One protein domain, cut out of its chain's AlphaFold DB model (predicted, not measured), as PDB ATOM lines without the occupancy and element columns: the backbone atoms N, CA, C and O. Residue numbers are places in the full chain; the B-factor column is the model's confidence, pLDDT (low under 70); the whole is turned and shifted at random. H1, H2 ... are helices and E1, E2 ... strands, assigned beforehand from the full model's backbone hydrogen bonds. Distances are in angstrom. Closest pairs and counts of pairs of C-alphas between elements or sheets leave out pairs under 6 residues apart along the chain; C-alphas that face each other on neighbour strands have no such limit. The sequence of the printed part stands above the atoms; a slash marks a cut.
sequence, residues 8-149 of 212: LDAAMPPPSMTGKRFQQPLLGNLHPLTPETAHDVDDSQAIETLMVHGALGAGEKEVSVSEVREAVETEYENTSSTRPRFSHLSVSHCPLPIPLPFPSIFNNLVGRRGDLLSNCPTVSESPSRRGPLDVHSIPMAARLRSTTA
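Overview. This is residues 8 to 149 of the 212 residues of an uncharacterized protein of Helianthus annuus (UniProt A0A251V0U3). Little regular structure: a four-stranded sheet with H1 over one face near edge strand E3, and long loops, residues 93 to 139 reaching beyond the sheet's end. Of 142 printed residues, 39 are in E1, E2, H1, E3, E4, the chain order; class mixed. The mixed sheet runs E1, E4, E2, E3. It is compact, radius of gyration of the C-alphas 16.3 A, spans 48 by 33 by 32 A.

Along the chain. E1, residues 8 to 11, 10.5 A, begins at C-alpha 8 (-11.198, 27.839, -22.452). E2 is 47 to 53, 20.4 A; H1 65 to 78, 20.1 A; E3 86 to 92, 20.3 A. E4, 140 to 146, 20.1 A, ends at C-alpha 146 (-15.668, 35.730, -21.476).

Arrangement. Within hydrogen-bond range are N 9 and O 143, 2.8 A, in antiparallel E1 and E4; N 49 and O 144, 2.8 A, in antiparallel E4 and E2; N 50 and O 88, 2.8 A, in parallel E2 and E3. E2, H1, E3 form a strand-helix-strand unit, a helix between parallel neighbours, its crossover right-handed. H1 is on the sheet; its closest C-alphas to E3 are Val 65 and Val 91, 6.2 A. In H1 every O i to N i+4 pair is within range.

Size, cuts and confidence. The farthest C-alphas, Gln 45 and Ser 126, are 48.8 A apart. The printed part has no cut. E1 to E2, E2 to H1 and E3 to E4 are long links. Low pLDDT includes residues 118 to 133.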
ATOM      1  N   LEU A   8     -12.270  28.460 -23.215       94.75
ATOM      2  CA  LEU A   8     -11.198  27.839 -22.452       94.75
ATOM      3  C   LEU A   8      -9.979  27.649 -23.352       94.75
ATOM      4  O   LEU A   8     -10.035  26.891 -24.321       94.75
ATOM      5  N   ASP A   9      -8.885  28.304 -22.986       93.62
ATOM      6  CA  ASP A   9      -7.567  28.132 -23.583       93.62
ATOM      7  C   ASP A   9      -6.654  27.368 -22.616       93.62
ATOM      8  O   ASP A   9      -6.776  27.514 -21.396       93.62
ATOM      9  N   ALA A  10      -5.720  26.572 -23.133       94.00
ATOM     10  CA  ALA A  10      -4.770  25.829 -22.311       94.00
ATOM     11  C   ALA A  10      -3.378  25.738 -22.949       94.00
ATOM     12  O   ALA A  10      -3.231  25.743 -24.170       94.00
ATOM     13  N   ALA A  11      -2.365  25.603 -22.093       90.69
ATOM     14  CA  ALA A  11      -0.993  25.263 -22.449       90.69
ATOM     15  C   ALA A  11      -0.496  24.152 -21.512       90.69
ATOM     16  O   ALA A  11      -0.524  24.302 -20.285       90.69
ATOM     17  N   MET A  12      -0.066  23.025 -22.086       88.12
ATOM     18  CA  MET A  12       0.406  21.860 -21.335       88.12
ATOM     19  C   MET A  12       1.498  21.099 -22.119       88.12
ATOM     20  O   MET A  12       1.172  20.413 -23.088       88.12
ATOM     21  N   PRO A  13       2.773  21.170 -21.697       80.69
ATOM     22  CA  PRO A  13       3.291  22.082 -20.677       80.69
ATOM     23  C   PRO A  13       3.314  23.544 -21.173       80.69
ATOM     24  O   PRO A  13       3.499  23.776 -22.368       80.69
ATOM     25  N   PRO A  14       3.134  24.544 -20.292       80.19
ATOM     26  CA  PRO A  14       3.375  25.941 -20.628       80.19
ATOM     27  C   PRO A  14       4.877  26.198 -20.865       80.19
ATOM     28  O   PRO A  14       5.717  25.425 -20.389       80.19
ATOM     29  N   PRO A  15       5.234  27.287 -21.574       74.88
ATOM     30  CA  PRO A  15       6.629  27.685 -21.759       74.88
ATOM     31  C   PRO A  15       7.325  27.954 -20.413       74.88
ATOM     32  O   PRO A  15       6.680  28.256 -19.408       74.88
ATOM     33  N   SER A  16       8.660  27.875 -20.391       72.69
ATOM     34  CA  SER A  16       9.447  28.255 -19.207       72.69
ATOM     35  C   SER A  16       9.308  29.750 -18.915       72.69
ATOM     36  O   SER A  16       9.412  30.580 -19.819       72.69
ATOM     37  N   MET A  17       9.115  30.089 -17.641       68.75
ATOM     38  CA  MET A  17       8.868  31.463 -17.190       68.75
ATOM     39  C   MET A  17      10.153  32.265 -16.912       68.75
ATOM     40  O   MET A  17      10.073  33.477 -16.736       68.75
ATOM     41  N   THR A  18      11.346  31.644 -16.878       58.41
ATOM     42  CA  THR A  18      12.616  32.370 -16.636       58.41
ATOM     43  C   THR A  18      13.732  31.996 -17.625       58.41
ATOM     44  O   THR A  18      13.859  30.847 -18.045       58.41
ATOM     45  N   GLY A  19      14.548  32.987 -18.024       51.59
ATOM     46  CA  GLY A  19      15.631  32.871 -19.018       51.59
ATOM     47  C   GLY A  19      15.948  34.216 -19.698       51.59
ATOM     48  O   GLY A  19      15.156  35.151 -19.603       51.59
ATOM     49  N   LYS A  20      17.114  34.363 -20.357       44.72
ATOM     50  CA  LYS A  20      17.539  35.623 -21.014       44.72
ATOM     51  C   LYS A  20      16.577  35.987 -22.161       44.72
ATOM     52  O   LYS A  20      16.799  35.582 -23.296       44.72
ATOM     53  N   ARG A  21      15.561  36.789 -21.819       44.28
ATOM     54  CA  ARG A  21      14.382  37.190 -22.606       44.28
ATOM     55  C   ARG A  21      13.464  36.019 -22.937       44.28
ATOM     56  O   ARG A  21      13.799  35.222 -23.801       44.28
ATOM     57  N   PHE A  22      12.323  35.975 -22.246       51.97
ATOM     58  CA  PHE A  22      11.040  35.373 -22.629       51.97
ATOM     59  C   PHE A  22      10.993  34.886 -24.087       51.97
ATOM     60  O   PHE A  22      10.481  35.583 -24.960       51.97
ATOM     61  N   GLN A  23      11.574  33.721 -24.393       51.84
ATOM     62  CA  GLN A  23      11.647  33.290 -25.792       51.84
ATOM     63  C   GLN A  23      10.261  32.929 -26.323       51.84
ATOM     64  O   GLN A  23      10.062  32.964 -27.535       51.84
ATOM     65  N   GLN A  24       9.303  32.640 -25.432       58.28
ATOM     66  CA  GLN A  24       7.901  32.526 -25.789       58.28
ATOM     67  C   GLN A  24       6.984  33.106 -24.689       58.28
ATOM     68  O   GLN A  24       7.148  32.748 -23.521       58.28
ATOM     69  N   PRO A  25       6.041  33.993 -25.049       71.88
ATOM     70  CA  PRO A  25       5.061  34.576 -24.129       71.88
ATOM     71  C   PRO A  25       4.093  33.518 -23.560       71.88
ATOM     72  O   PRO A  25       3.719  32.590 -24.279       71.88
ATOM     73  N   LEU A  26       3.685  33.620 -22.287       77.81
ATOM     74  CA  LEU A  26       2.765  32.659 -21.657       77.81
ATOM     75  C   LEU A  26       1.398  32.685 -22.343       77.81
ATOM     76  O   LEU A  26       0.895  31.628 -22.726       77.81
ATOM     77  N   LEU A  27       0.811  33.873 -22.514       82.75
ATOM     78  CA  LEU A  27      -0.504  34.028 -23.141       82.75
ATOM     79  C   LEU A  27      -0.449  33.651 -24.621       82.75
ATOM     80  O   LEU A  27      -1.388  33.041 -25.124       82.75
ATOM     81  N   GLY A  28       0.667  33.930 -25.297       79.88
ATOM     82  CA  GLY A  28       0.883  33.509 -26.685       79.88
ATOM     83  C   GLY A  28       0.954  31.989 -26.904       79.88
ATOM     84  O   GLY A  28       0.786  31.539 -28.035       79.88
ATOM     85  N   ASN A  29       1.170  31.191 -25.851       85.00
ATOM     86  CA  ASN A  29       1.150  29.722 -25.916       85.00
ATOM     87  C   ASN A  29      -0.180  29.103 -25.472       85.00
ATOM     88  O   ASN A  29      -0.330  27.880 -25.491       85.00
ATOM     89  N   LEU A  30      -1.141  29.919 -25.042       88.94
ATOM     90  CA  LEU A  30      -2.472  29.431 -24.717       88.94
ATOM     91  C   LEU A  30      -3.237  29.162 -26.010       88.94
ATOM     92  O   LEU A  30      -3.486  30.070 -26.802       88.94
ATOM     93  N   HIS A  31      -3.647  27.911 -26.196       90.38
ATOM     94  CA  HIS A  31      -4.432  27.507 -27.352       90.38
ATOM     95  C   HIS A  31      -5.888  27.245 -26.953       90.38
ATOM     96  O   HIS A  31      -6.120  26.498 -25.995       90.38
ATOM     97  N   PRO A  32      -6.870  27.813 -27.675       91.50
ATOM     98  CA  PRO A  32      -8.272  27.535 -27.417       91.50
ATOM     99  C   PRO A  32      -8.581  26.067 -27.663       91.50
ATOM    100  O   PRO A  32      -8.211  25.494 -28.690       91.50
ATOM    101  N   LEU A  33      -9.335  25.471 -26.744       92.38
ATOM    102  CA  LEU A  33      -9.844  24.108 -26.899       92.38
ATOM    103  C   LEU A  33     -11.009  24.030 -27.898       92.38
ATOM    104  O   LEU A  33     -11.420  22.940 -28.285       92.38
ATOM    105  N   THR A  34     -11.533  25.185 -28.317       90.69
ATOM    106  CA  THR A  34     -12.523  25.323 -29.388       90.69
ATOM    107  C   THR A  34     -11.872  26.051 -30.569       90.69
ATOM    108  O   THR A  34     -11.683  27.263 -30.502       90.69
ATOM    109  N   PRO A  35     -11.496  25.353 -31.655       87.81
ATOM    110  CA  PRO A  35     -10.737  25.951 -32.760       87.81
ATOM    111  C   PRO A  35     -11.416  27.160 -33.417       87.81
ATOM    112  O   PRO A  35     -10.740  28.083 -33.868       87.81
ATOM    113  N   GLU A  36     -12.750  27.185 -33.454       88.00
ATOM    114  CA  GLU A  36     -13.531  28.285 -34.028       88.00
ATOM    115  C   GLU A  36     -13.351  29.618 -33.276       88.00
ATOM    116  O   GLU A  36     -13.717  30.664 -33.808       88.00
ATOM    117  N   THR A  37     -12.764  29.593 -32.075       87.06
ATOM    118  CA  THR A  37     -12.502  30.775 -31.241       87.06
ATOM    119  C   THR A  37     -11.012  31.138 -31.175       87.06
ATOM    120  O   THR A  37     -10.579  31.810 -30.243       87.06
ATOM    121  N   ALA A  38     -10.204  30.658 -32.129       82.19
ATOM    122  CA  ALA A  38      -8.755  30.887 -32.166       82.19
ATOM    123  C   ALA A  38      -8.335  32.311 -32.534       82.19
ATOM    124  O   ALA A  38      -7.220  32.719 -32.216       82.19
ATOM    125  N   HIS A  39      -9.202  33.057 -33.213       78.00
ATOM    126  CA  HIS A  39      -8.908  34.431 -33.589       78.00
ATOM    127  C   HIS A  39      -9.164  35.333 -32.393       78.00
ATOM    128  O   HIS A  39     -10.279  35.374 -31.872       78.00
ATOM    129  N   ASP A  40      -8.125  36.045 -31.965       69.12
ATOM    130  CA  ASP A  40      -8.285  37.047 -30.926       69.12
ATOM    131  C   ASP A  40      -9.048  38.241 -31.503       69.12
ATOM    132  O   ASP A  40      -8.764  38.713 -32.608       69.12
ATOM    133  N   VAL A  41     -10.059  38.682 -30.764       75.94
ATOM    134  CA  VAL A  41     -10.899  39.826 -31.111       75.94
ATOM    135  C   VAL A  41     -10.604  40.910 -30.090       75.94
ATOM    136  O   VAL A  41     -10.508  40.626 -28.897       75.94
ATOM    137  N   ASP A  42     -10.444  42.144 -30.559       76.88
ATOM    138  CA  ASP A  42     -10.314  43.294 -29.675       76.88
ATOM    139  C   ASP A  42     -11.637  43.505 -28.922       76.88
ATOM    140  O   ASP A  42     -12.639  43.941 -29.492       76.88
ATOM    141  N   ASP A  43     -11.648  43.126 -27.645       82.56
ATOM    142  CA  ASP A  43     -12.817  43.189 -26.780       82.56
ATOM    143  C   ASP A  43     -12.455  43.847 -25.446       82.56
ATOM    144  O   ASP A  43     -12.055  43.202 -24.472       82.56
ATOM    145  N   SER A  44     -12.643  45.166 -25.394       79.88
ATOM    146  CA  SER A  44     -12.420  45.975 -24.188       79.88
ATOM    147  C   SER A  44     -13.315  45.600 -23.000       79.88
ATOM    148  O   SER A  44     -13.043  46.029 -21.879       79.88
ATOM    149  N   GLN A  45     -14.384  44.821 -23.216       84.25
ATOM    150  CA  GLN A  45     -15.291  44.355 -22.163       84.25
ATOM    151  C   GLN A  45     -14.975  42.933 -21.697       84.25
ATOM    152  O   GLN A  45     -15.656  42.430 -20.796       84.25
ATOM    153  N   ALA A  46     -13.935  42.306 -22.254       88.12
ATOM    154  CA  ALA A  46     -13.565  40.947 -21.914       88.12
ATOM    155  C   ALA A  46     -13.249  40.796 -20.420       88.12
ATOM    156  O   ALA A  46     -12.646  41.662 -19.778       88.12
ATOM    157  N   ILE A  47     -13.646  39.653 -19.872       91.19
ATOM    158  CA  ILE A  47     -13.322  39.233 -18.509       91.19
ATOM    159  C   ILE A  47     -12.554  37.933 -18.606       91.19
ATOM    160  O   ILE A  47     -12.938  37.044 -19.365       91.19
ATOM    161  N   GLU A  48     -11.507  37.780 -17.808       92.25
ATOM    162  CA  GLU A  48     -10.752  36.539 -17.791       92.25
ATOM    163  C   GLU A  48     -10.360  36.055 -16.400       92.25
ATOM    164  O   GLU A  48     -10.261  36.799 -15.423       92.25
ATOM    165  N   THR A  49     -10.083  34.759 -16.343       94.75
ATOM    166  CA  THR A  49      -9.405  34.101 -15.239       94.75
ATOM    167  C   THR A  49      -8.286  33.235 -15.798       94.75
ATOM    168  O   THR A  49      -8.541  32.301 -16.556       94.75
ATOM    169  N   LEU A  50      -7.049  33.539 -15.414       95.00
ATOM    170  CA  LEU A  50      -5.854  32.778 -15.747       95.00
ATOM    171  C   LEU A  50      -5.447  31.920 -14.544       95.00
ATOM    172  O   LEU A  50      -5.358  32.397 -13.413       95.00
ATOM    173  N   MET A  51      -5.193  30.644 -14.793       95.06
ATOM    174  CA  MET A  51      -4.728  29.665 -13.818       95.06
ATOM    175  C   MET A  51      -3.372  29.134 -14.259       95.06
ATOM    176  O   MET A  51      -3.219  28.714 -15.403       95.06
ATOM    177  N   VAL A  52      -2.402  29.122 -13.349       93.88
ATOM    178  CA  VAL A  52      -1.053  28.606 -13.598       93.88
ATOM    179  C   VAL A  52      -0.676  27.622 -12.492       93.88
ATOM    180  O   VAL A  52      -0.707  27.952 -11.308       93.88
ATOM    181  N   HIS A  53      -0.308  26.408 -12.887       92.88
ATOM    182  CA  HIS A  53       0.044  25.296 -12.013       92.88
ATOM    183  C   HIS A  53       1.473  24.836 -12.269       92.88
ATOM    184  O   HIS A  53       1.822  24.439 -13.381       92.88
ATOM    185  N   GLY A  54       2.279  24.845 -11.209       90.06
ATOM    186  CA  GLY A  54       3.634  24.315 -11.204       90.06
ATOM    187  C   GLY A  54       4.567  25.012 -12.178       90.06
ATOM    188  O   GLY A  54       5.353  24.325 -12.813       90.06
ATOM    189  N   ALA A  55       4.472  26.338 -12.325       89.00
ATOM    190  CA  ALA A  55       5.338  27.102 -13.221       89.00
ATOM    191  C   ALA A  55       6.828  26.833 -12.950       89.00
ATOM    192  O   ALA A  55       7.299  26.928 -11.811       89.00
ATOM    193  N   LEU A  56       7.562  26.528 -14.021       83.88
ATOM    194  CA  LEU A  56       8.989  26.222 -13.986       83.88
ATOM    195  C   LEU A  56       9.779  27.291 -14.737       83.88
ATOM    196  O   LEU A  56       9.352  27.816 -15.767       83.88
ATOM    197  N   GLY A  57      10.924  27.634 -14.167       77.25
ATOM    198  CA  GLY A  57      11.915  28.530 -14.724       77.25
ATOM    199  C   GLY A  57      13.087  27.760 -15.329       77.25
ATOM    200  O   GLY A  57      13.104  26.529 -15.368       77.25
ATOM    201  N   ALA A  58      14.108  28.490 -15.771       69.94
ATOM    202  CA  ALA A  58      15.370  27.933 -16.230       69.94
ATOM    203  C   ALA A  58      15.958  26.947 -15.206       69.94
ATOM    204  O   ALA A  58      16.123  27.273 -14.028       69.94
ATOM    205  N   GLY A  59      16.316  25.755 -15.690       67.56
ATOM    206  CA  GLY A  59      16.945  24.711 -14.882       67.56
ATOM    207  C   GLY A  59      16.003  24.038 -13.882       67.56
ATOM    208  O   GLY A  59      16.428  23.776 -12.762       67.56
ATOM    209  N   GLU A  60      14.739  23.803 -14.260       71.81
ATOM    210  CA  GLU A  60      13.718  23.111 -13.443       71.81
ATOM    211  C   GLU A  60      13.386  23.803 -12.107       71.81
ATOM    212  O   GLU A  60      12.753  23.223 -11.218       71.81
ATOM    213  N   LYS A  61      13.799  25.065 -11.942       81.25
ATOM    214  CA  LYS A  61      13.563  25.817 -10.711       81.25
ATOM    215  C   LYS A  61      12.112  26.279 -10.653       81.25
ATOM    216  O   LYS A  61      11.613  26.877 -11.599       81.25
ATOM    217  N   GLU A  62      11.458  26.056  -9.520       84.69
ATOM    218  CA  GLU A  62      10.122  26.604  -9.282       84.69
ATOM    219  C   GLU A  62      10.136  28.128  -9.316       84.69
ATOM    220  O   GLU A  62      11.026  28.776  -8.756       84.69
ATOM    221  N   VAL A  63       9.121  28.679  -9.971       86.94
ATOM    222  CA  VAL A  63       8.930  30.123 -10.090       86.94
ATOM    223  C   VAL A  63       8.040  30.612  -8.959       86.94
ATOM    224  O   VAL A  63       7.066  29.958  -8.571       86.94
ATOM    225  N   SER A  64       8.399  31.763  -8.396       88.31
ATOM    226  CA  SER A  64       7.611  32.426  -7.362       88.31
ATOM    227  C   SER A  64       6.302  32.986  -7.930       88.31
ATOM    228  O   SER A  64       6.202  33.320  -9.110       88.31
ATOM    229  N   VAL A  65       5.286  33.152  -7.078       88.88
ATOM    230  CA  VAL A  65       4.008  33.762  -7.493       88.88
ATOM    231  C   VAL A  65       4.209  35.186  -8.024       88.88
ATOM    232  O   VAL A  65       3.541  35.582  -8.976       88.88
ATOM    233  N   SER A  66       5.145  35.947  -7.447       88.38
ATOM    234  CA  SER A  66       5.485  37.299  -7.907       88.38
ATOM    235  C   SER A  66       6.073  37.310  -9.314       88.38
ATOM    236  O   SER A  66       5.665  38.142 -10.113       88.38
ATOM    237  N   GLU A  67       6.964  36.369  -9.639       88.25
ATOM    238  CA  GLU A  67       7.557  36.264 -10.979       88.25
ATOM    239  C   GLU A  67       6.509  35.867 -12.029       88.25
ATOM    240  O   GLU A  67       6.490  36.434 -13.118       88.25
ATOM    241  N   VAL A  68       5.594  34.939 -11.704       88.81
ATOM    242  CA  VAL A  68       4.481  34.584 -12.610       88.81
ATOM    243  C   VAL A  68       3.576  35.792 -12.848       88.81
ATOM    244  O   VAL A  68       3.187  36.064 -13.982       88.81
ATOM    245  N   ARG A  69       3.251  36.537 -11.788       90.31
ATOM    246  CA  ARG A  69       2.425  37.741 -11.885       90.31
ATOM    247  C   ARG A  69       3.087  38.825 -12.735       90.31
ATOM    248  O   ARG A  69       2.431  39.364 -13.619       90.31
ATOM    249  N   GLU A  70       4.362  39.114 -12.484       88.88
ATOM    250  CA  GLU A  70       5.136  40.100 -13.245       88.88
ATOM    251  C   GLU A  70       5.224  39.709 -14.724       88.88
ATOM    252  O   GLU A  70       5.035  40.560 -15.589       88.88
ATOM    253  N   ALA A  71       5.433  38.421 -15.027       86.81
ATOM    254  CA  ALA A  71       5.457  37.924 -16.400       86.81
ATOM    255  C   ALA A  71       4.120  38.157 -17.125       86.81
ATOM    256  O   ALA A  71       4.118  38.659 -18.246       86.81
ATOM    257  N   VAL A  72       2.989  37.857 -16.475       88.44
ATOM    258  CA  VAL A  72       1.645  38.079 -17.040       88.44
ATOM    259  C   VAL A  72       1.350  39.572 -17.226       88.44
ATOM    260  O   VAL A  72       0.854  39.971 -18.277       88.44
ATOM    261  N   GLU A  73       1.660  40.412 -16.232       88.12
ATOM    262  CA  GLU A  73       1.456  41.867 -16.314       88.12
ATOM    263  C   GLU A  73       2.306  42.485 -17.439       88.12
ATOM    264  O   GLU A  73       1.779  43.216 -18.278       88.12
ATOM    265  N   THR A  74       3.584  42.108 -17.518       86.62
ATOM    266  CA  THR A  74       4.519  42.561 -18.561       86.62
ATOM    267  C   THR A  74       4.070  42.126 -19.956       86.62
ATOM    268  O   THR A  74       4.269  42.844 -20.936       86.62
ATOM    269  N   GLU A  75       3.468  40.946 -20.087       85.69
ATOM    270  CA  GLU A  75       2.972  40.459 -21.373       85.69
ATOM    271  C   GLU A  75       1.761  41.260 -21.868       85.69
ATOM    272  O   GLU A  75       1.716  41.616 -23.048       85.69
ATOM    273  N   TYR A  76       0.833  41.620 -20.974       85.06
ATOM    274  CA  TYR A  76      -0.280  42.517 -21.308       85.06
ATOM    275  C   TYR A  76       0.174  43.922 -21.706       85.06
ATOM    276  O   TYR A  76      -0.489  44.560 -22.517       85.06
ATOM    277  N   GLU A  77       1.278  44.415 -21.147       83.75
ATOM    278  CA  GLU A  77       1.842  45.719 -21.520       83.75
ATOM    279  C   GLU A  77       2.548  45.695 -22.882       83.75
ATOM    280  O   GLU A  77       2.531  46.691 -23.604       83.75
ATOM    281  N   ASN A  78       3.168  44.567 -23.242       78.62
ATOM    282  CA  ASN A  78       3.965  44.446 -24.466       78.62
ATOM    283  C   ASN A  78       3.187  43.927 -25.682       78.62
ATOM    284  O   ASN A  78       3.652  44.093 -26.814       78.62
ATOM    285  N   THR A  79       2.049  43.263 -25.481       71.44
ATOM    286  CA  THR A  79       1.271  42.675 -26.578       71.44
ATOM    287  C   THR A  79       0.282  43.694 -27.134       71.44
ATOM    288  O   THR A  79      -0.343  44.441 -26.391       71.44
ATOM    289  N   SER A  80       0.081  43.696 -28.455       62.53
ATOM    290  CA  SER A  80      -0.949  44.509 -29.120       62.53
ATOM    291  C   SER A  80      -2.386  44.051 -28.825       62.53
ATOM    292  O   SER A  80      -3.325  44.615 -29.377       62.53
ATOM    293  N   SER A  81      -2.561  42.995 -28.025       66.00
ATOM    294  CA  SER A  81      -3.854  42.484 -27.581       66.00
ATOM    295  C   SER A  81      -4.420  43.386 -26.495       66.00
ATOM    296  O   SER A  81      -3.732  43.706 -25.523       66.00
ATOM    297  N   THR A  82      -5.692  43.733 -26.612       71.50
ATOM    298  CA  THR A  82      -6.367  44.557 -25.615       71.50
ATOM    299  C   THR A  82      -6.460  43.829 -24.285       71.50
ATOM    300  O   THR A  82      -6.963  42.708 -24.191       71.50
ATOM    301  N   ARG A  83      -5.957  44.484 -23.236       82.50
ATOM    302  CA  ARG A  83      -6.062  43.990 -21.867       82.50
ATOM    303  C   ARG A  83      -7.548  43.847 -21.502       82.50
ATOM    304  O   ARG A  83      -8.290  44.819 -21.656       82.50
ATOM    305  N   PRO A  84      -7.981  42.688 -20.981       87.75
ATOM    306  CA  PRO A  84      -9.362  42.509 -20.558       87.75
ATOM    307  C   PRO A  84      -9.708  43.480 -19.428       87.75
ATOM    308  O   PRO A  84      -8.864  43.820 -18.592       87.75
ATOM    309  N   ARG A  85     -10.978  43.887 -19.372       89.31
ATOM    310  CA  ARG A  85     -11.516  44.800 -18.356       89.31
ATOM    311  C   ARG A  85     -11.257  44.300 -16.938       89.31
ATOM    312  O   ARG A  85     -10.956  45.087 -16.043       89.31
ATOM    313  N   PHE A  86     -11.392  42.993 -16.743       89.44
ATOM    314  CA  PHE A  86     -11.106  42.319 -15.485       89.44
ATOM    315  C   PHE A  86     -10.265  41.074 -15.757       89.44
ATOM    316  O   PHE A  86     -10.624  40.254 -16.599       89.44
ATOM    317  N   SER A  87      -9.172  40.921 -15.013       90.81
ATOM    318  CA  SER A  87      -8.308  39.742 -15.061       90.81
ATOM    319  C   SER A  87      -8.056  39.243 -13.646       90.81
ATOM    320  O   SER A  87      -7.658  40.011 -12.767       90.81
ATOM    321  N   HIS A  88      -8.321  37.959 -13.421       94.25
ATOM    322  CA  HIS A  88      -8.005  37.268 -12.180       94.25
ATOM    323  C   HIS A  88      -6.910  36.230 -12.433       94.25
ATOM    324  O   HIS A  88      -7.076  35.349 -13.274       94.25
ATOM    325  N   LEU A  89      -5.812  36.300 -11.682       94.44
ATOM    326  CA  LEU A  89      -4.701  35.356 -11.775       94.44
ATOM    327  C   LEU A  89      -4.666  34.456 -10.534       94.44
ATOM    328  O   LEU A  89      -4.512  34.939  -9.415       94.44
ATOM    329  N   SER A  90      -4.752  33.144 -10.747       94.81
ATOM    330  CA  SER A  90      -4.564  32.118  -9.720       94.81
ATOM    331  C   SER A  90      -3.293  31.324 -10.007       94.81
ATOM    332  O   SER A  90      -3.149  30.744 -11.081       94.81
ATOM    333  N   VAL A  91      -2.376  31.272  -9.041       93.75
ATOM    334  CA  VAL A  91      -1.085  30.584  -9.183       93.75
ATOM    335  C   VAL A  91      -0.931  29.538  -8.089       93.75
ATOM    336  O   VAL A  91      -1.168  29.814  -6.915       93.75
ATOM    337  N   SER A  92      -0.486  28.345  -8.472       92.12
ATOM    338  CA  SER A  92      -0.087  27.285  -7.552       92.12
ATOM    339  C   SER A  92       1.287  26.750  -7.927       92.12
ATOM    340  O   SER A  92       1.576  26.523  -9.099       92.12
ATOM    341  N   HIS A  93       2.124  26.478  -6.928       89.94
ATOM    342  CA  HIS A  93       3.414  25.807  -7.127       89.94
ATOM    343  C   HIS A  93       3.267  24.314  -7.449       89.94
ATOM    344  O   HIS A  93       4.222  23.678  -7.886       89.94
ATOM    345  N   CYS A  94       2.077  23.741  -7.249       89.62
ATOM    346  CA  CYS A  94       1.834  22.322  -7.466       89.62
ATOM    347  C   CYS A  94       1.474  22.058  -8.942       89.62
ATOM    348  O   CYS A  94       0.395  22.486  -9.372       89.62
ATOM    349  N   PRO A  95       2.333  21.367  -9.719       89.94
ATOM    350  CA  PRO A  95       1.977  20.897 -11.058       89.94
ATOM    351  C   PRO A  95       0.898  19.806 -10.981       89.94
ATOM    352  O   PRO A  95       0.663  19.220  -9.920       89.94
ATOM    353  N   LEU A  96       0.254  19.508 -12.109       90.69
ATOM    354  CA  LEU A  96      -0.763  18.460 -12.163       90.69
ATOM    355  C   LEU A  96      -0.117  17.076 -12.023       90.69
ATOM    356  O   LEU A  96       0.789  16.770 -12.796       90.69
ATOM    357  N   PRO A  97      -0.556  16.228 -11.077       90.62
ATOM    358  CA  PRO A  97       0.012  14.896 -10.902       90.62
ATOM    359  C   PRO A  97      -0.393  13.965 -12.050       90.62
ATOM    360  O   PRO A  97      -1.548  13.957 -12.477       90.62
ATOM    361  N   ILE A  98       0.542  13.132 -12.511       87.69
ATOM    362  CA  ILE A  98       0.251  12.028 -13.431       87.69
ATOM    363  C   ILE A  98       0.001  10.761 -12.597       87.69
ATOM    364  O   ILE A  98       0.834  10.421 -11.752       87.69
ATOM    365  N   PRO A  99      -1.116  10.036 -12.801       82.62
ATOM    366  CA  PRO A  99      -1.364   8.787 -12.092       82.62
ATOM    367  C   PRO A  99      -0.342   7.728 -12.520       82.62
ATOM    368  O   PRO A  99      -0.242   7.404 -13.702       82.62
ATOM    369  N   LEU A 100       0.406   7.178 -11.559       80.00
ATOM    370  CA  LEU A 100       1.414   6.148 -11.808       80.00
ATOM    371  C   LEU A 100       0.909   4.743 -11.426       80.00
ATOM    372  O   LEU A 100       0.233   4.605 -10.404       80.00
ATOM    373  N   PRO A 101       1.259   3.694 -12.204       82.81
ATOM    374  CA  PRO A 101       2.137   3.731 -13.378       82.81
ATOM    375  C   PRO A 101       1.440   4.339 -14.607       82.81
ATOM    376  O   PRO A 101       0.313   3.976 -14.935       82.81
ATOM    377  N   PHE A 102       2.129   5.246 -15.301       78.31
ATOM    378  CA  PHE A 102       1.648   5.857 -16.538       78.31
ATOM    379  C   PHE A 102       2.410   5.268 -17.729       78.31
ATOM    380  O   PHE A 102       3.604   4.985 -17.596       78.31
ATOM    381  N   PRO A 103       1.774   5.062 -18.897       80.94
ATOM    382  CA  PRO A 103       2.487   4.556 -20.061       80.94
ATOM    383  C   PRO A 103       3.664   5.474 -20.427       80.94
ATOM    384  O   PRO A 103       3.522   6.696 -20.420       80.94
ATOM    385  N   SER A 104       4.814   4.895 -20.793       79.81
ATOM    386  CA  SER A 104       6.028   5.628 -21.198       79.81
ATOM    387  C   SER A 104       5.865   6.294 -22.577       79.81
ATOM    388  O   SER A 104       6.495   5.912 -23.564       79.81
ATOM    389  N   ILE A 105       4.951   7.264 -22.671       82.56
ATOM    390  CA  ILE A 105       4.665   8.030 -23.893       82.56
ATOM    391  C   ILE A 105       5.589   9.233 -24.058       82.56
ATOM    392  O   ILE A 105       5.737   9.737 -25.173       82.56
ATOM    393  N   PHE A 106       6.207   9.681 -22.966       82.12
ATOM    394  CA  PHE A 106       7.100  10.825 -22.972       82.12
ATOM    395  C   PHE A 106       8.445  10.453 -23.604       82.12
ATOM    396  O   PHE A 106       9.012   9.379 -23.378       82.12
ATOM    397  N   ASN A 107       8.938  11.339 -24.465       79.44
ATOM    398  CA  ASN A 107      10.284  11.229 -25.005       79.44
ATOM    399  C   ASN A 107      11.301  11.758 -23.979       79.44
ATOM    400  O   ASN A 107      10.944  12.311 -22.942       79.44
ATOM    401  N   ASN A 108      12.586  11.606 -24.283       77.50
ATOM    402  CA  ASN A 108      13.671  12.101 -23.434       77.50
ATOM    403  C   ASN A 108      13.817  13.639 -23.406       77.50
ATOM    404  O   ASN A 108      14.765  14.126 -22.797       77.50
ATOM    405  N   LEU A 109      12.933  14.388 -24.078       78.56
ATOM    406  CA  LEU A 109      12.910  15.855 -24.061       78.56
ATOM    407  C   LEU A 109      11.991  16.404 -22.965       78.56
ATOM    408  O   LEU A 109      11.994  17.609 -22.725       78.56
ATOM    409  N   VAL A 110      11.203  15.538 -22.327       80.88
ATOM    410  CA  VAL A 110      10.335  15.896 -21.207       80.88
ATOM    411  C   VAL A 110      11.054  15.545 -19.910       80.88
ATOM    412  O   VAL A 110      11.459  14.399 -19.724       80.88
ATOM    413  N   GLY A 111      11.230  16.525 -19.024       80.38
ATOM    414  CA  GLY A 111      11.786  16.327 -17.687       80.38
ATOM    415  C   GLY A 111      10.823  15.573 -16.765       80.38
ATOM    416  O   GLY A 111       9.647  15.367 -17.068       80.38
ATOM    417  N   ARG A 112      11.293  15.161 -15.580       84.38
ATOM    418  CA  ARG A 112      10.467  14.382 -14.625       84.38
ATOM    419  C   ARG A 112       9.243  15.144 -14.123       84.38
ATOM    420  O   ARG A 112       8.279  14.527 -13.668       84.38
ATOM    421  N   ARG A 113       9.290  16.475 -14.181       83.94
ATOM    422  CA  ARG A 113       8.191  17.356 -13.792       83.94
ATOM    423  C   ARG A 113       7.332  17.803 -14.969       83.94
ATOM    424  O   ARG A 113       6.426  18.595 -14.734       83.94
ATOM    425  N   GLY A 114       7.583  17.289 -16.174       82.69
ATOM    426  CA  GLY A 114       6.815  17.596 -17.376       82.69
ATOM    427  C   GLY A 114       7.276  18.851 -18.116       82.69
ATOM    428  O   GLY A 114       6.592  19.287 -19.035       82.69
ATOM    429  N   ASP A 115       8.405  19.447 -17.730       79.75
ATOM    430  CA  ASP A 115       9.033  20.557 -18.443       79.75
ATOM    431  C   ASP A 115       9.680  20.117 -19.758       79.75
ATOM    432  O   ASP A 115      10.093  18.970 -19.920       79.75
ATOM    433  N   LEU A 116       9.778  21.051 -20.704       77.50
ATOM    434  CA  LEU A 116      10.485  20.834 -21.962       77.50
ATOM    435  C   LEU A 116      11.950  21.245 -21.800       77.50
ATOM    436  O   LEU A 116      12.259  22.421 -21.585       77.50
ATOM    437  N   LEU A 117      12.858  20.282 -21.945       72.75
ATOM    438  CA  LEU A 117      14.294  20.513 -21.824       72.75
ATOM    439  C   LEU A 117      14.786  21.376 -22.999       72.75
ATOM    440  O   LEU A 117      14.605  21.029 -24.166       72.75
ATOM    441  N   SER A 118      15.454  22.496 -22.699       60.66
ATOM    442  CA  SER A 118      15.873  23.516 -23.682       60.66
ATOM    443  C   SER A 118      16.919  23.045 -24.708       60.66
ATOM    444  O   SER A 118      17.244  23.778 -25.639       60.66
ATOM    445  N   ASN A 119      17.431  21.820 -24.574       55.03
ATOM    446  CA  ASN A 119      18.383  21.210 -25.497       55.03
ATOM    447  C   ASN A 119      17.644  20.334 -26.518       55.03
ATOM    448  O   ASN A 119      17.800  19.115 -26.538       55.03
ATOM    449  N   CYS A 120      16.818  20.955 -27.359       47.06
ATOM    450  CA  CYS A 120      16.256  20.275 -28.522       47.06
ATOM    451  C   CYS A 120      17.327  20.226 -29.630       47.06
ATOM    452  O   CYS A 120      17.786  21.291 -30.056       47.06
ATOM    453  N   PRO A 121      17.754  19.045 -30.118       46.59
ATOM    454  CA  PRO A 121      18.610  18.974 -31.293       46.59
ATOM    455  C   PRO A 121      17.824  19.492 -32.500       46.59
ATOM    456  O   PRO A 121      16.728  19.020 -32.804       46.59
ATOM    457  N   THR A 122      18.380  20.481 -33.192       45.59
ATOM    458  CA  THR A 122      17.858  21.004 -34.455       45.59
ATOM    459  C   THR A 122      17.734  19.883 -35.486       45.59
ATOM    460  O   THR A 122      18.750  19.404 -35.972       45.59
ATOM    461  N   VAL A 123      16.497  19.492 -35.811       47.09
ATOM    462  CA  VAL A 123      16.031  18.907 -37.090       47.09
ATOM    463  C   VAL A 123      17.060  18.039 -37.833       47.09
ATOM    464  O   VAL A 123      17.326  18.249 -39.007       47.09
ATOM    465  N   SER A 124      17.671  17.068 -37.168       50.12
ATOM    466  CA  SER A 124      18.329  15.928 -37.806       50.12
ATOM    467  C   SER A 124      18.798  15.010 -36.691       50.12
ATOM    468  O   SER A 124      19.745  15.363 -36.007       50.12
ATOM    469  N   GLU A 125      18.086  13.907 -36.455       46.84
ATOM    470  CA  GLU A 125      18.611  12.630 -35.937       46.84
ATOM    471  C   GLU A 125      17.499  11.819 -35.269       46.84
ATOM    472  O   GLU A 125      17.176  12.029 -34.108       46.84
ATOM    473  N   SER A 126      17.010  10.804 -35.992       54.50
ATOM    474  CA  SER A 126      16.281   9.620 -35.497       54.50
ATOM    475  C   SER A 126      14.987   9.851 -34.678       54.50
ATOM    476  O   SER A 126      14.815  10.859 -34.003       54.50
ATOM    477  N   PRO A 127      14.013   8.920 -34.701       53.62
ATOM    478  CA  PRO A 127      12.901   8.990 -33.760       53.62
ATOM    479  C   PRO A 127      13.475   8.875 -32.346       53.62
ATOM    480  O   PRO A 127      13.950   7.805 -31.954       53.62
ATOM    481  N   SER A 128      13.473   9.991 -31.607       58.19
ATOM    482  CA  SER A 128      13.896  10.019 -30.211       58.19
ATOM    483  C   SER A 128      13.193   8.881 -29.472       58.19
ATOM    484  O   SER A 128      11.964   8.749 -29.511       58.19
ATOM    485  N   ARG A 129      13.992   7.988 -28.879       59.47
ATOM    486  CA  ARG A 129      13.476   6.808 -28.190       59.47
ATOM    487  C   ARG A 129      12.597   7.293 -27.040       59.47
ATOM    488  O   ARG A 129      13.091   7.950 -26.126       59.47
ATOM    489  N   ARG A 130      11.304   6.951 -27.084       67.75
ATOM    490  CA  ARG A 130      10.427   7.020 -25.906       67.75
ATOM    491  C   ARG A 130      11.126   6.247 -24.790       67.75
ATOM    492  O   ARG A 130      11.530   5.101 -24.994       67.75
ATOM    493  N   GLY A 131      11.404   6.938 -23.693       63.72
ATOM    494  CA  GLY A 131      12.319   6.467 -22.660       63.72
ATOM    495  C   GLY A 131      11.579   5.989 -21.414       63.72
ATOM    496  O   GLY A 131      10.411   6.321 -21.236       63.72
ATOM    497  N   PRO A 132      12.262   5.268 -20.510       58.75
ATOM    498  CA  PRO A 132      11.718   4.823 -19.224       58.75
ATOM    499  C   PRO A 132      11.612   5.965 -18.194       58.75
ATOM    500  O   PRO A 132      11.679   5.716 -16.995       58.75
ATOM    501  N   LEU A 133      11.560   7.227 -18.631       68.31
ATOM    502  CA  LEU A 133      11.483   8.347 -17.705       68.31
ATOM    503  C   LEU A 133      10.056   8.427 -17.158       68.31
ATOM    504  O   LEU A 133       9.126   8.770 -17.889       68.31
ATOM    505  N   ASP A 134       9.903   8.125 -15.873       79.44
ATOM    506  CA  ASP A 134       8.650   8.342 -15.162       79.44
ATOM    507  C   ASP A 134       8.455   9.847 -14.969       79.44
ATOM    508  O   ASP A 134       9.089  10.487 -14.126       79.44
ATOM    509  N   VAL A 135       7.594  10.430 -15.796       86.12
ATOM    510  CA  VAL A 135       7.103  11.790 -15.588       86.12
ATOM    511  C   VAL A 135       6.060  11.729 -14.475       86.12
ATOM    512  O   VAL A 135       5.079  10.994 -14.569       86.12
ATOM    513  N   HIS A 136       6.289  12.479 -13.399       87.06
ATOM    514  CA  HIS A 136       5.448  12.452 -12.198       87.06
ATOM    515  C   HIS A 136       4.353  13.522 -12.220       87.06
ATOM    516  O   HIS A 136       3.324  13.383 -11.559       87.06
ATOM    517  N   SER A 137       4.576  14.607 -12.958       89.19
ATOM    518  CA  SER A 137       3.665  15.743 -13.021       89.19
ATOM    519  C   SER A 137       3.804  16.502 -14.335       89.19
ATOM    520  O   SER A 137       4.787  16.300 -15.040       89.19
ATOM    521  N   ILE A 138       2.867  17.403 -14.637       89.06
ATOM    522  CA  ILE A 138       2.954  18.318 -15.781       89.06
ATOM    523  C   ILE A 138       2.579  19.735 -15.327       89.06
ATOM    524  O   ILE A 138       1.523  19.905 -14.703       89.06
ATOM    525  N   PRO A 139       3.403  20.763 -15.601       90.94
ATOM    526  CA  PRO A 139       2.978  22.141 -15.433       90.94
ATOM    527  C   PRO A 139       1.826  22.449 -16.391       90.94
ATOM    528  O   PRO A 139       1.742  21.902 -17.490       90.94
ATOM    529  N   MET A 140       0.933  23.344 -15.996       92.50
ATOM    530  CA  MET A 140      -0.214  23.721 -16.820       92.50
ATOM    531  C   MET A 140      -0.502  25.202 -16.670       92.50
ATOM    532  O   MET A 140      -0.428  25.744 -15.570       92.50
ATOM    533  N   ALA A 141      -0.904  25.836 -17.764       93.62
ATOM    534  CA  ALA A 141      -1.641  27.085 -17.710       93.62
ATOM    535  C   ALA A 141      -2.994  26.912 -18.405       93.62
ATOM    536  O   ALA A 141      -3.099  26.202 -19.405       93.62
ATOM    537  N   ALA A 142      -4.030  27.545 -17.870       95.06
ATOM    538  CA  ALA A 142      -5.347  27.595 -18.485       95.06
ATOM    539  C   ALA A 142      -5.970  28.965 -18.299       95.06
ATOM    540  O   ALA A 142      -5.851  29.570 -17.238       95.06
ATOM    541  N   ARG A 143      -6.668  29.435 -19.324       93.88
ATOM    542  CA  ARG A 143      -7.312  30.740 -19.339       93.88
ATOM    543  C   ARG A 143      -8.768  30.569 -19.713       93.88
ATOM    544  O   ARG A 143      -9.082  30.047 -20.776       93.88
ATOM    545  N   LEU A 144      -9.644  31.008 -18.825       93.94
ATOM    546  CA  LEU A 144     -11.067  31.113 -19.082       93.94
ATOM    547  C   LEU A 144     -11.371  32.565 -19.434       93.94
ATOM    548  O   LEU A 144     -11.118  33.447 -18.615       93.94
ATOM    549  N   ARG A 145     -11.904  32.823 -20.629       91.12
ATOM    550  CA  ARG A 145     -12.250  34.176 -21.082       91.12
ATOM    551  C   ARG A 145     -13.705  34.271 -21.474       91.12
ATOM    552  O   ARG A 145     -14.210  33.452 -22.230       91.12
ATOM    553  N   SER A 146     -14.358  35.318 -21.011       90.88
ATOM    554  CA  SER A 146     -15.668  35.730 -21.476       90.88
ATOM    555  C   SER A 146     -15.477  36.917 -22.411       90.88
ATOM    556  O   SER A 146     -15.107  38.001 -21.966       90.88
ATOM    557  N   THR A 147     -15.650  36.681 -23.710       88.88
ATOM    558  CA  THR A 147     -15.382  37.653 -24.777       88.88
ATOM    559  C   THR A 147     -16.274  37.391 -25.994       88.88
ATOM    560  O   THR A 147     -16.795  36.285 -26.164       88.88
ATOM    561  N   THR A 148     -16.437  38.397 -26.851       89.69
ATOM    562  CA  THR A 148     -17.132  38.318 -28.143       89.69
ATOM    563  C   THR A 148     -16.435  37.419 -29.170       89.69
ATOM    564  O   THR A 148     -17.078  37.006 -30.133       89.69
ATOM    565  N   ALA A 149     -15.183  36.993 -28.944       89.25
ATOM    566  CA  ALA A 149     -14.491  36.030 -29.816       89.25
ATOM    567  C   ALA A 149     -15.217  34.668 -29.953       89.25
ATOM    568  O   ALA A 149     -14.907  33.879 -30.844       89.25
TER     569      ALA A 149